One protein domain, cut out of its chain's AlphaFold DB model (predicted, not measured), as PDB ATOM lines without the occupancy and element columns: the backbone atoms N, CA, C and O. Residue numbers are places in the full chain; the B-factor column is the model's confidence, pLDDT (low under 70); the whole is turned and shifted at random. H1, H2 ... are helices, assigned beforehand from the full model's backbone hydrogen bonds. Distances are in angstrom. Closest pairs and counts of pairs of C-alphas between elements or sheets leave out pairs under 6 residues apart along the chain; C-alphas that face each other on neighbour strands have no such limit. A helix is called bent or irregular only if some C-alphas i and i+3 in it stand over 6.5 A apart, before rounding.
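Overview. This is residues 129 to 223 of the 223 residues of an uncharacterized protein of Aeromonas veronii (UniProt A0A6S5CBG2). One long helix, H2, runs along much of a rod; H3 and H4 lead back over it, meeting at a corner, and H5 packs on H2 and H4. H1 folds back at the beginning of H2, and H6, touching no helix, lies toward the far end of the rod. The printed part has 95 residues with six named helices, H1 to H6 in order, and no named strand: all helix, with mostly crossed packing. It is loose, with a radius of gyration of the C-alphas of 15.4 A, and spans 51 by 24 by 16 A.

Along the chain. Find C-alpha 136 at (58.854, 123.461, 108.910); from there H2, residues 136 to 159, runs 34.1 A to C-alpha 159 at (89.914, 137.251, 106.595). Before it comes H1, residues 129 to 134. After it look for H3, residues 164 to 173, H4, residues 175 to 186, 15.5 A long, and H5, residues 196 to 206, 15.9 A. H5 is irregular: C-alphas 202 and 205 are 7.6 A apart. H6, residues 212 to 221, ends at (91.409, 134.176, 132.034).

Arrangement. Start at the hub, H2, which touches four helices. Its residues 150 to 157 touch H3 at a steep tilt of 57 degrees, closest at C-alphas 153 and 167, 5.8 A. Its residues 138 to 146 touch H4 at a shallow tilt of 31 degrees, opposite ways, closest at C-alphas 138 and 186, 5.8 A. Its residues 146 to 150 touch H5, closest at C-alphas 150 and 204, 7.3 A. H1 and H2 touch only at the corner, C-alphas 132 and 139 being closest at 5.3 A. H4 and H5 touch about perpendicular, at 82 degrees, with C-alphas 179 and 196 closest at 6.2 A. H3 and H4 meet only through their link. H3 and H6 are only just apart, closest 8.3 A. Every O i to N i+4 pair is within hydrogen-bond range in H1, H2, H4 and H6; H3 has 5 of 6 and H5 5 of 7.

Size, cuts and confidence. The C-alphas of Ser 189 and Leu 223, the two farthest apart, are 52.8 A apart. The printed part has no cut and no long link. Look for pLDDT under 70 at residues 221 to 223.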
ATOM      1  N   LYS A 129      62.226 127.629 117.132       92.31
ATOM      2  CA  LYS A 129      61.624 126.296 117.304       92.31
ATOM      3  C   LYS A 129      60.124 126.290 117.030       92.31
ATOM      4  O   LYS A 129      59.637 125.331 116.451       92.31
ATOM      5  N   THR A 130      59.411 127.359 117.394       91.69
ATOM      6  CA  THR A 130      57.978 127.497 117.086       91.69
ATOM      7  C   THR A 130      57.742 127.463 115.578       91.69
ATOM      8  O   THR A 130      56.865 126.744 115.116       91.69
ATOM      9  N   LEU A 131      58.581 128.151 114.794       93.00
ATOM     10  CA  LEU A 131      58.511 128.071 113.333       93.00
ATOM     11  C   LEU A 131      58.849 126.671 112.824       93.00
ATOM     12  O   LEU A 131      58.163 126.181 111.937       93.00
ATOM     13  N   CYS A 132      59.871 126.012 113.379       95.31
ATOM     14  CA  CYS A 132      60.218 124.646 112.982       95.31
ATOM     15  C   CYS A 132      59.074 123.654 113.226       95.31
ATOM     16  O   CYS A 132      58.909 122.721 112.448       95.31
ATOM     17  N   THR A 133      58.306 123.838 114.302       95.94
ATOM     18  CA  THR A 133      57.159 122.983 114.625       95.94
ATOM     19  C   THR A 133      55.959 123.282 113.732       95.94
ATOM     20  O   THR A 133      55.379 122.353 113.174       95.94
ATOM     21  N   ASP A 134      55.610 124.556 113.558       95.56
ATOM     22  CA  ASP A 134      54.334 124.940 112.945       95.56
ATOM     23  C   ASP A 134      54.428 125.156 111.425       95.56
ATOM     24  O   ASP A 134      53.443 124.991 110.705       95.56
ATOM     25  N   ALA A 135      55.604 125.538 110.923       95.88
ATOM     26  CA  ALA A 135      55.860 125.858 109.518       95.88
ATOM     27  C   ALA A 135      57.254 125.355 109.070       95.88
ATOM     28  O   ALA A 135      58.114 126.156 108.689       95.88
ATOM     29  N   PRO A 136      57.515 124.030 109.101       96.88
ATOM     30  CA  PRO A 136      58.854 123.461 108.910       96.88
ATOM     31  C   PRO A 136      59.491 123.805 107.557       96.88
ATOM     32  O   PRO A 136      60.686 124.084 107.498       96.88
ATOM     33  N   ALA A 137      58.710 123.833 106.472       96.88
ATOM     34  CA  ALA A 137      59.226 124.169 105.144       96.88
ATOM     35  C   ALA A 137      59.727 125.623 105.076       96.88
ATOM     36  O   ALA A 137      60.804 125.894 104.551       96.88
ATOM     37  N   GLN A 138      58.971 126.562 105.649       97.50
ATOM     38  CA  GLN A 138      59.354 127.970 105.730       97.50
ATOM     39  C   GLN A 138      60.513 128.177 106.706       97.50
ATOM     40  O   GLN A 138      61.418 128.962 106.424       97.50
ATOM     41  N   ALA A 139      60.521 127.452 107.827       97.06
ATOM     42  CA  ALA A 139      61.627 127.477 108.774       97.06
ATOM     43  C   ALA A 139      62.941 127.071 108.095       97.06
ATOM     44  O   ALA A 139      63.944 127.751 108.283       97.06
ATOM     45  N   GLU A 140      62.940 126.047 107.239       97.50
ATOM     46  CA  GLU A 140      64.140 125.620 106.510       97.50
ATOM     47  C   GLU A 140      64.675 126.699 105.550       97.50
ATOM     48  O   GLU A 140      65.887 126.923 105.466       97.50
ATOM     49  N   LEU A 141      63.780 127.434 104.877       97.44
ATOM     50  CA  LEU A 141      64.156 128.575 104.032       97.44
ATOM     51  C   LEU A 141      64.791 129.702 104.859       97.44
ATOM     52  O   LEU A 141      65.844 130.228 104.492       97.44
ATOM     53  N   VAL A 142      64.180 130.039 106.000       97.50
ATOM     54  CA  VAL A 142      64.706 131.047 106.934       97.50
ATOM     55  C   VAL A 142      66.065 130.615 107.491       97.50
ATOM     56  O   VAL A 142      66.997 131.421 107.495       97.50
ATOM     57  N   ASN A 143      66.200 129.354 107.907       97.25
ATOM     58  CA  ASN A 143      67.436 128.763 108.417       97.25
ATOM     59  C   ASN A 143      68.567 128.868 107.389       97.25
ATOM     60  O   ASN A 143      69.632 129.410 107.684       97.25
ATOM     61  N   SER A 144      68.308 128.406 106.163       97.12
ATOM     62  CA  SER A 144      69.274 128.431 105.064       97.12
ATOM     63  C   SER A 144      69.732 129.857 104.746       97.12
ATOM     64  O   SER A 144      70.926 130.116 104.590       97.12
ATOM     65  N   PHE A 145      68.792 130.805 104.686       97.81
ATOM     66  CA  PHE A 145      69.091 132.206 104.401       97.81
ATOM     67  C   PHE A 145      69.919 132.869 105.510       97.81
ATOM     68  O   PHE A 145      70.965 133.456 105.227       97.81
ATOM     69  N   LEU A 146      69.476 132.778 106.768       97.38
ATOM     70  CA  LEU A 146      70.145 133.445 107.887       97.38
ATOM     71  C   LEU A 146      71.511 132.826 108.194       97.38
ATOM     72  O   LEU A 146      72.453 133.565 108.474       97.38
ATOM     73  N   THR A 147      71.642 131.501 108.086       97.12
ATOM     74  CA  THR A 147      72.932 130.808 108.234       97.12
ATOM     75  C   THR A 147      73.934 131.326 107.213       97.12
ATOM     76  O   THR A 147      75.010 131.783 107.596       97.12
ATOM     77  N   ARG A 148      73.547 131.378 105.931       96.25
ATOM     78  CA  ARG A 148      74.401 131.907 104.863       96.25
ATOM     79  C   ARG A 148      74.834 133.352 105.123       96.25
ATOM     80  O   ARG A 148      76.000 133.684 104.929       96.25
ATOM     81  N   GLU A 149      73.923 134.225 105.556       96.44
ATOM     82  CA  GLU A 149      74.269 135.622 105.865       96.44
ATOM     83  C   GLU A 149      75.267 135.728 107.029       96.44
ATOM     84  O   GLU A 149      76.210 136.521 106.961       96.44
ATOM     85  N   ILE A 150      75.106 134.912 108.075       95.81
ATOM     86  CA  ILE A 150      76.044 134.870 109.206       95.81
ATOM     87  C   ILE A 150      77.407 134.333 108.758       95.81
ATOM     88  O   ILE A 150      78.431 134.911 109.119       95.81
ATOM     89  N   GLU A 151      77.443 133.278 107.943       94.94
ATOM     90  CA  GLU A 151      78.682 132.694 107.419       94.94
ATOM     91  C   GLU A 151      79.472 133.680 106.559       94.94
ATOM     92  O   GLU A 151      80.683 133.808 106.739       94.94
ATOM     93  N   VAL A 152      78.801 134.438 105.685       95.31
ATOM     94  CA  VAL A 152      79.442 135.489 104.875       95.31
ATOM     95  C   VAL A 152      80.090 136.552 105.768       95.31
ATOM     96  O   VAL A 152      81.219 136.981 105.515       95.31
ATOM     97  N   LEU A 153      79.407 136.973 106.838       94.81
ATOM     98  CA  LEU A 153      79.971 137.924 107.799       94.81
ATOM     99  C   LEU A 153      81.128 137.313 108.603       94.81
ATOM    100  O   LEU A 153      82.134 137.985 108.836       94.81
ATOM    101  N   ALA A 154      81.013 136.046 109.003       92.81
ATOM    102  CA  ALA A 154      82.049 135.330 109.737       92.81
ATOM    103  C   ALA A 154      83.319 135.128 108.890       92.81
ATOM    104  O   ALA A 154      84.423 135.346 109.384       92.81
ATOM    105  N   GLU A 155      83.177 134.783 107.609       92.94
ATOM    106  CA  GLU A 155      84.268 134.679 106.631       92.94
ATOM    107  C   GLU A 155      84.997 136.022 106.479       92.94
ATOM    108  O   GLU A 155      86.222 136.101 106.590       92.94
ATOM    109  N   ALA A 156      84.242 137.114 106.316       92.69
ATOM    110  CA  ALA A 156      84.806 138.457 106.233       92.69
ATOM    111  C   ALA A 156      85.555 138.858 107.516       92.69
ATOM    112  O   ALA A 156      86.615 139.487 107.440       92.69
ATOM    113  N   ALA A 157      85.032 138.481 108.687       92.06
ATOM    114  CA  ALA A 157      85.689 138.716 109.966       92.06
ATOM    115  C   ALA A 157      86.994 137.919 110.091       92.06
ATOM    116  O   ALA A 157      88.011 138.498 110.478       92.06
ATOM    117  N   ARG A 158      86.998 136.634 109.702       89.75
ATOM    118  CA  ARG A 158      88.197 135.777 109.690       89.75
ATOM    119  C   ARG A 158      89.296 136.360 108.806       89.75
ATOM    120  O   ARG A 158      90.418 136.535 109.273       89.75
ATOM    121  N   ASN A 159      88.953 136.738 107.575       90.06
ATOM    122  CA  ASN A 159      89.914 137.251 106.595       90.06
ATOM    123  C   ASN A 159      90.557 138.582 107.014       90.06
ATOM    124  O   ASN A 159      91.670 138.887 106.596       90.06
ATOM    125  N   LYS A 160      89.875 139.370 107.853       89.88
ATOM    126  CA  LYS A 160      90.360 140.667 108.358       89.88
ATOM    127  C   LYS A 160      90.820 140.630 109.820       89.88
ATOM    128  O   LYS A 160      91.160 141.672 110.372       89.88
ATOM    129  N   GLY A 161      90.801 139.460 110.462       87.38
ATOM    130  CA  GLY A 161      91.163 139.299 111.873       87.38
ATOM    131  C   GLY A 161      90.238 140.026 112.861       87.38
ATOM    132  O   GLY A 161      90.653 140.324 113.981       87.38
ATOM    133  N   HIS A 162      88.995 140.335 112.485       91.00
ATOM    134  CA  HIS A 162      88.048 141.016 113.371       91.00
ATOM    135  C   HIS A 162      87.593 140.116 114.533       91.00
ATOM    136  O   HIS A 162      87.570 138.893 114.420       91.00
ATOM    137  N   ARG A 163      87.231 140.738 115.662       89.06
ATOM    138  CA  ARG A 163      86.652 140.066 116.840       89.06
ATOM    139  C   ARG A 163      85.232 139.570 116.553       89.06
ATOM    140  O   ARG A 163      84.537 140.168 115.729       89.06
ATOM    141  N   ARG A 164      84.737 138.575 117.296       84.88
ATOM    142  CA  ARG A 164      83.374 138.023 117.125       84.88
ATOM    143  C   ARG A 164      82.269 139.078 117.234       84.88
ATOM    144  O   ARG A 164      81.283 139.023 116.504       84.88
ATOM    145  N   GLY A 165      82.457 140.080 118.100       87.75
ATOM    146  CA  GLY A 165      81.502 141.179 118.285       87.75
ATOM    147  C   GLY A 165      81.289 142.018 117.021       87.75
ATOM    148  O   GLY A 165      80.216 142.583 116.826       87.75
ATOM    149  N   TRP A 166      82.268 142.041 116.110       93.12
ATOM    150  CA  TRP A 166      82.124 142.704 114.816       93.12
ATOM    151  C   TRP A 166      81.037 142.051 113.958       93.12
ATOM    152  O   TRP A 166      80.264 142.758 113.316       93.12
ATOM    153  N   VAL A 167      80.940 140.716 113.978       92.38
ATOM    154  CA  VAL A 167      79.927 139.972 113.216       92.38
ATOM    155  C   VAL A 167      78.526 140.316 113.716       92.38
ATOM    156  O   VAL A 167      77.650 140.589 112.901       92.38
ATOM    157  N   TYR A 168      78.335 140.377 115.038       92.19
ATOM    158  CA  TYR A 168      77.065 140.796 115.635       92.19
ATOM    159  C   TYR A 168      76.677 142.212 115.201       92.19
ATOM    160  O   TYR A 168      75.582 142.410 114.687       92.19
ATOM    161  N   ASN A 169      77.592 143.179 115.318       93.69
ATOM    162  CA  ASN A 169      77.305 144.561 114.928       93.69
ATOM    163  C   ASN A 169      76.928 144.662 113.444       93.69
ATOM    164  O   ASN A 169      75.935 145.295 113.105       93.69
ATOM    165  N   ARG A 170      77.645 143.960 112.558       94.94
ATOM    166  CA  ARG A 170      77.304 143.924 111.126       94.94
ATOM    167  C   ARG A 170      75.995 143.212 110.819       94.94
ATOM    168  O   ARG A 170      75.332 143.564 109.847       94.94
ATOM    169  N   PHE A 171      75.626 142.216 111.613       95.38
ATOM    170  CA  PHE A 171      74.323 141.573 111.504       95.38
ATOM    171  C   PHE A 171      73.201 142.534 111.926       95.38
ATOM    172  O   PHE A 171      72.194 142.639 111.230       95.38
ATOM    173  N   VAL A 172      73.398 143.278 113.021       93.69
ATOM    174  CA  VAL A 172      72.454 144.296 113.507       93.69
ATOM    175  C   VAL A 172      72.298 145.442 112.505       93.69
ATOM    176  O   VAL A 172      71.165 145.828 112.230       93.69
ATOM    177  N   ASP A 173      73.385 145.908 111.879       95.19
ATOM    178  CA  ASP A 173      73.341 146.918 110.805       95.19
ATOM    179  C   ASP A 173      72.419 146.492 109.644       95.19
ATOM    180  O   ASP A 173      71.801 147.324 108.985       95.19
ATOM    181  N   LYS A 174      72.314 145.181 109.380       95.31
ATOM    182  CA  LYS A 174      71.479 144.603 108.315       95.31
ATOM    183  C   LYS A 174      70.081 144.190 108.784       95.31
ATOM    184  O   LYS A 174      69.321 143.629 107.990       95.31
ATOM    185  N   LEU A 175      69.725 144.405 110.050       93.06
ATOM    186  CA  LEU A 175      68.555 143.767 110.654       93.06
ATOM    187  C   LEU A 175      67.241 144.122 109.952       93.06
ATOM    188  O   LEU A 175      66.378 143.256 109.824       93.06
ATOM    189  N   GLU A 176      67.087 145.359 109.489       92.00
ATOM    190  CA  GLU A 176      65.886 145.794 108.771       92.00
ATOM    191  C   GLU A 176      65.711 145.017 107.459       92.00
ATOM    192  O   GLU A 176      64.672 144.396 107.241       92.00
ATOM    193  N   TYR A 177      66.770 144.937 106.649       95.19
ATOM    194  CA  TYR A 177      66.793 144.141 105.420       95.19
ATOM    195  C   TYR A 177      66.505 142.658 105.689       95.19
ATOM    196  O   TYR A 177      65.667 142.053 105.019       95.19
ATOM    197  N   LEU A 178      67.168 142.070 106.690       96.44
ATOM    198  CA  LEU A 178      66.964 140.667 107.053       96.44
ATOM    199  C   LEU A 178      65.525 140.415 107.511       96.44
ATOM    200  O   LEU A 178      64.930 139.410 107.134       96.44
ATOM    201  N   SER A 179      64.958 141.334 108.294       94.75
ATOM    202  CA  SER A 179      63.581 141.235 108.781       94.75
ATOM    203  C   SER A 179      62.590 141.331 107.627       94.75
ATOM    204  O   SER A 179      61.673 140.517 107.556       94.75
ATOM    205  N   MET A 180      62.793 142.263 106.695       94.69
ATOM    206  CA  MET A 180      61.953 142.397 105.508       94.69
ATOM    207  C   MET A 180      61.975 141.110 104.674       94.69
ATOM    208  O   MET A 180      60.923 140.527 104.426       94.69
ATOM    209  N   ARG A 181      63.169 140.621 104.314       96.19
ATOM    210  CA  ARG A 181      63.364 139.378 103.546       96.19
ATOM    211  C   ARG A 181      62.673 138.192 104.208       96.19
ATOM    212  O   ARG A 181      61.857 137.521 103.587       96.19
ATOM    213  N   VAL A 182      62.969 137.959 105.486       97.00
ATOM    214  CA  VAL A 182      62.406 136.828 106.230       97.00
ATOM    215  C   VAL A 182      60.885 136.878 106.240       97.00
ATOM    216  O   VAL A 182      60.232 135.879 105.948       97.00
ATOM    217  N   ASN A 183      60.309 138.038 106.541       96.62
ATOM    218  CA  ASN A 183      58.882 138.100 106.807       96.62
ATOM    219  C   ASN A 183      57.997 138.289 105.566       96.62
ATOM    220  O   ASN A 183      56.835 137.879 105.620       96.62
ATOM    221  N   HIS A 184      58.523 138.886 104.490       93.50
ATOM    222  CA  HIS A 184      57.804 139.088 103.226       93.50
ATOM    223  C   HIS A 184      58.096 138.024 102.171       93.50
ATOM    224  O   HIS A 184      57.246 137.774 101.328       93.50
ATOM    225  N   GLU A 185      59.278 137.405 102.176       94.88
ATOM    226  CA  GLU A 185      59.590 136.384 101.168       94.88
ATOM    227  C   GLU A 185      59.369 134.970 101.695       94.88
ATOM    228  O   GLU A 185      58.876 134.117 100.962       94.88
ATOM    229  N   PHE A 186      59.717 134.703 102.958       96.44
ATOM    230  CA  PHE A 186      59.671 133.335 103.490       96.44
ATOM    231  C   PHE A 186      58.456 133.068 104.376       96.44
ATOM    232  O   PHE A 186      57.949 131.949 104.379       96.44
ATOM    233  N   LEU A 187      57.973 134.071 105.116       96.62
ATOM    234  CA  LEU A 187      56.877 133.904 106.080       96.62
ATOM    235  C   LEU A 187      55.553 134.553 105.662       96.62
ATOM    236  O   LEU A 187      54.613 134.529 106.454       96.62
ATOM    237  N   ASP A 188      55.444 135.117 104.457       94.12
ATOM    238  CA  ASP A 188      54.248 135.864 104.032       94.12
ATOM    239  C   ASP A 188      52.966 135.020 104.030       94.12
ATOM    240  O   ASP A 188      51.900 135.491 104.415       94.12
ATOM    241  N   SER A 189      53.091 133.731 103.709       93.75
ATOM    242  CA  SER A 189      51.981 132.773 103.739       93.75
ATOM    243  C   SER A 189      51.652 132.230 105.135       93.75
ATOM    244  O   SER A 189      50.805 131.348 105.263       93.75
ATOM    245  N   THR A 190      52.310 132.726 106.185       95.75
ATOM    246  CA  THR A 190      52.137 132.248 107.562       95.75
ATOM    247  C   THR A 190      51.538 133.324 108.464       95.75
ATOM    248  O   THR A 190      51.660 134.525 108.222       95.75
ATOM    249  N   GLN A 191      50.962 132.893 109.585       95.56
ATOM    250  CA  GLN A 191      50.503 133.787 110.651       95.56
ATOM    251  C   GLN A 191      51.646 134.346 111.519       95.56
ATOM    252  O   GLN A 191      51.403 134.978 112.544       95.56
ATOM    253  N   TYR A 192      52.904 134.125 111.136       96.06
ATOM    254  CA  TYR A 192      54.048 134.422 111.985       96.06
ATOM    255  C   TYR A 192      54.896 135.573 111.455       96.06
ATOM    256  O   TYR A 192      55.079 135.766 110.249       96.06
ATOM    257  N   LEU A 193      55.431 136.327 112.407       96.12
ATOM    258  CA  LEU A 193      56.514 137.277 112.242       96.12
ATOM    259  C   LEU A 193      57.714 136.796 113.055       96.12
ATOM    260  O   LEU A 193      57.570 136.301 114.175       96.12
ATOM    261  N   PHE A 194      58.910 136.956 112.505       95.56
ATOM    262  CA  PHE A 194      60.144 136.500 113.122       95.56
ATOM    263  C   PHE A 194      61.217 137.574 113.082       95.56
ATOM    264  O   PHE A 194      61.458 138.208 112.051       95.56
ATOM    265  N   LYS A 195      61.883 137.766 114.225       94.19
ATOM    266  CA  LYS A 195      62.974 138.726 114.379       94.19
ATOM    267  C   LYS A 195      64.312 137.994 114.217       94.19
ATOM    268  O   LYS A 195      64.661 137.212 115.103       94.19
ATOM    269  N   PRO A 196      65.105 138.268 113.161       94.88
ATOM    270  CA  PRO A 196      66.348 137.538 112.879       94.88
ATOM    271  C   PRO A 196      67.375 137.514 114.021       94.88
ATOM    272  O   PRO A 196      68.158 136.574 114.121       94.88
ATOM    273  N   VAL A 197      67.361 138.506 114.921       92.81
ATOM    274  CA  VAL A 197      68.230 138.528 116.115       92.81
ATOM    275  C   VAL A 197      68.031 137.298 117.004       92.81
ATOM    276  O   VAL A 197      68.994 136.825 117.597       92.81
ATOM    277  N   LEU A 198      66.815 136.746 117.079       92.44
ATOM    278  CA  LEU A 198      66.551 135.536 117.865       92.44
ATOM    279  C   LEU A 198      67.346 134.349 117.322       92.44
ATOM    280  O   LEU A 198      67.991 133.637 118.087       92.44
ATOM    281  N   PHE A 199      67.361 134.197 115.997       94.44
ATOM    282  CA  PHE A 199      68.145 133.168 115.326       94.44
ATOM    283  C   PHE A 199      69.641 133.367 115.561       94.44
ATOM    284  O   PHE A 199      70.343 132.423 115.915       94.44
ATOM    285  N   PHE A 200      70.136 134.600 115.423       93.31
ATOM    286  CA  PHE A 200      71.544 134.895 115.690       93.31
ATOM    287  C   PHE A 200      71.931 134.502 117.120       93.31
ATOM    288  O   PHE A 200      72.920 133.802 117.326       93.31
ATOM    289  N   ASN A 201      71.143 134.913 118.112       90.06
ATOM    290  CA  ASN A 201      71.428 134.625 119.514       90.06
ATOM    291  C   ASN A 201      71.428 133.118 119.810       90.06
ATOM    292  O   ASN A 201      72.235 132.661 120.618       90.06
ATOM    293  N   GLU A 202      70.557 132.350 119.155       89.00
ATOM    294  CA  GLU A 202      70.445 130.909 119.380       89.00
ATOM    295  C   GLU A 202      71.517 130.104 118.628       89.00
ATOM    296  O   GLU A 202      72.077 129.178 119.205       89.00
ATOM    297  N   PHE A 203      71.869 130.461 117.387       88.31
ATOM    298  CA  PHE A 203      72.660 129.583 116.506       88.31
ATOM    299  C   PHE A 203      74.042 130.122 116.107       88.31
ATOM    300  O   PHE A 203      74.874 129.355 115.619       88.31
ATOM    301  N   SER A 204      74.345 131.404 116.340       85.75
ATOM    302  CA  SER A 204      75.603 132.016 115.866       85.75
ATOM    303  C   SER A 204      76.871 131.405 116.468       85.75
ATOM    304  O   SER A 204      77.918 131.414 115.820       85.75
ATOM    305  N   HIS A 205      76.793 130.836 117.673       84.94
ATOM    306  CA  HIS A 205      77.930 130.203 118.346       84.94
ATOM    307  C   HIS A 205      78.505 129.007 117.567       84.94
ATOM    308  O   HIS A 205      79.688 128.711 117.703       84.94
ATOM    309  N   ASN A 206      77.695 128.363 116.719       87.25
ATOM    310  CA  ASN A 206      78.137 127.271 115.849       87.25
ATOM    311  C   ASN A 206      78.798 127.766 114.553       87.25
ATOM    312  O   ASN A 206      79.472 126.998 113.876       87.25
ATOM    313  N   LEU A 207      78.613 129.044 114.206       84.56
ATOM    314  CA  LEU A 207      79.006 129.621 112.914       84.56
ATOM    315  C   LEU A 207      80.189 130.596 113.035       84.56
ATOM    316  O   LEU A 207      80.941 130.805 112.079       84.56
ATOM    317  N   ILE A 208      80.374 131.209 114.209       87.00
ATOM    318  CA  ILE A 208      81.373 132.255 114.443       87.00
ATOM    319  C   ILE A 208      82.503 131.710 115.314       87.00
ATOM    320  O   ILE A 208      82.317 131.370 116.479       87.00
ATOM    321  N   SER A 209      83.714 131.676 114.758       83.06
ATOM    322  CA  SER A 209      84.926 131.307 115.495       83.06
ATOM    323  C   SER A 209      85.600 132.522 116.131       83.06
ATOM    324  O   SER A 209      85.613 133.607 115.553       83.06
ATOM    325  N   LEU A 210      86.232 132.309 117.287       82.19
ATOM    326  CA  LEU A 210      87.093 133.299 117.941       82.19
ATOM    327  C   LEU A 210      88.330 133.598 117.088       82.19
ATOM    328  O   LEU A 210      88.934 132.679 116.514       82.19
ATOM    329  N   ASN A 211      88.753 134.860 117.060       83.25
ATOM    330  CA  ASN A 211      90.030 135.226 116.455       83.25
ATOM    331  C   ASN A 211      91.217 134.873 117.384       83.25
ATOM    332  O   ASN A 211      91.040 134.453 118.527       83.25
ATOM    333  N   THR A 212      92.451 135.013 116.892       80.69
ATOM    334  CA  THR A 212      93.664 134.661 117.657       80.69
ATOM    335  C   THR A 212      93.804 135.464 118.952       80.69
ATOM    336  O   THR A 212      94.215 134.911 119.968       80.69
ATOM    337  N   GLN A 213      93.434 136.746 118.935       81.31
ATOM    338  CA  GLN A 213      93.483 137.603 120.116       81.31
ATOM    339  C   GLN A 213      92.483 137.134 121.181       81.31
ATOM    340  O   GLN A 213      92.874 136.913 122.319       81.31
ATOM    341  N   GLU A 214      91.228 136.900 120.798       84.00
ATOM    342  CA  GLU A 214      90.171 136.409 121.686       84.00
ATOM    343  C   GLU A 214      90.509 135.026 122.254       84.00
ATOM    344  O   GLU A 214      90.260 134.753 123.424       84.00
ATOM    345  N   LYS A 215      91.130 134.152 121.449       84.56
ATOM    346  CA  LYS A 215      91.637 132.853 121.921       84.56
ATOM    347  C   LYS A 215      92.718 133.009 122.991       84.56
ATOM    348  O   LYS A 215      92.752 132.211 123.923       84.56
ATOM    349  N   ASN A 216      93.605 133.993 122.849       83.00
ATOM    350  CA  ASN A 216      94.669 134.250 123.818       83.00
ATOM    351  C   ASN A 216      94.126 134.895 125.101       83.00
ATOM    352  O   ASN A 216      94.510 134.461 126.180       83.00
ATOM    353  N   GLU A 217      93.202 135.855 124.984       86.56
ATOM    354  CA  GLU A 217      92.523 136.504 126.119       86.56
ATOM    355  C   GLU A 217      91.748 135.474 126.962       86.56
ATOM    356  O   GLU A 217      91.945 135.393 128.173       86.56
ATOM    357  N   LEU A 218      90.974 134.587 126.322       83.38
ATOM    358  CA  LEU A 218      90.288 133.496 127.025       83.38
ATOM    359  C   LEU A 218      91.273 132.557 127.729       83.38
ATOM    360  O   LEU A 218      91.054 132.184 128.873       83.38
ATOM    361  N   ARG A 219      92.385 132.185 127.081       76.38
ATOM    362  CA  ARG A 219      93.407 131.335 127.716       76.38
ATOM    363  C   ARG A 219      94.044 131.991 128.940       76.38
ATOM    364  O   ARG A 219      94.367 131.268 129.871       76.38
ATOM    365  N   SER A 220      94.220 133.314 128.942       72.38
ATOM    366  CA  SER A 220      94.747 134.048 130.099       72.38
ATOM    367  C   SER A 220      93.743 134.236 131.236       72.38
ATOM    368  O   SER A 220      94.168 134.465 132.355       72.38
ATOM    369  N   GLU A 221      92.436 134.137 130.978       68.75
ATOM    370  CA  GLU A 221      91.409 134.176 132.034       68.75
ATOM    371  C   GLU A 221      91.247 132.826 132.759       68.75
ATOM    372  O   GLU A 221      90.732 132.784 133.874       68.75
ATOM    373  N   PHE A 222      91.682 131.723 132.137       57.22
ATOM    374  CA  PHE A 222      91.618 130.366 132.702       57.22
ATOM    375  C   PHE A 222      92.951 129.864 133.296       57.22
ATOM    376  O   PHE A 222      93.009 128.714 133.737       57.22
ATOM    377  N   LEU A 223      94.006 130.687 133.289       47.53
ATOM    378  CA  LEU A 223      95.325 130.419 133.882       47.53
ATOM    379  C   LEU A 223      95.560 131.338 135.083       47.53
ATOM    380  O   LEU A 223      96.126 130.836 136.079       47.53
TER     381      LEU A 223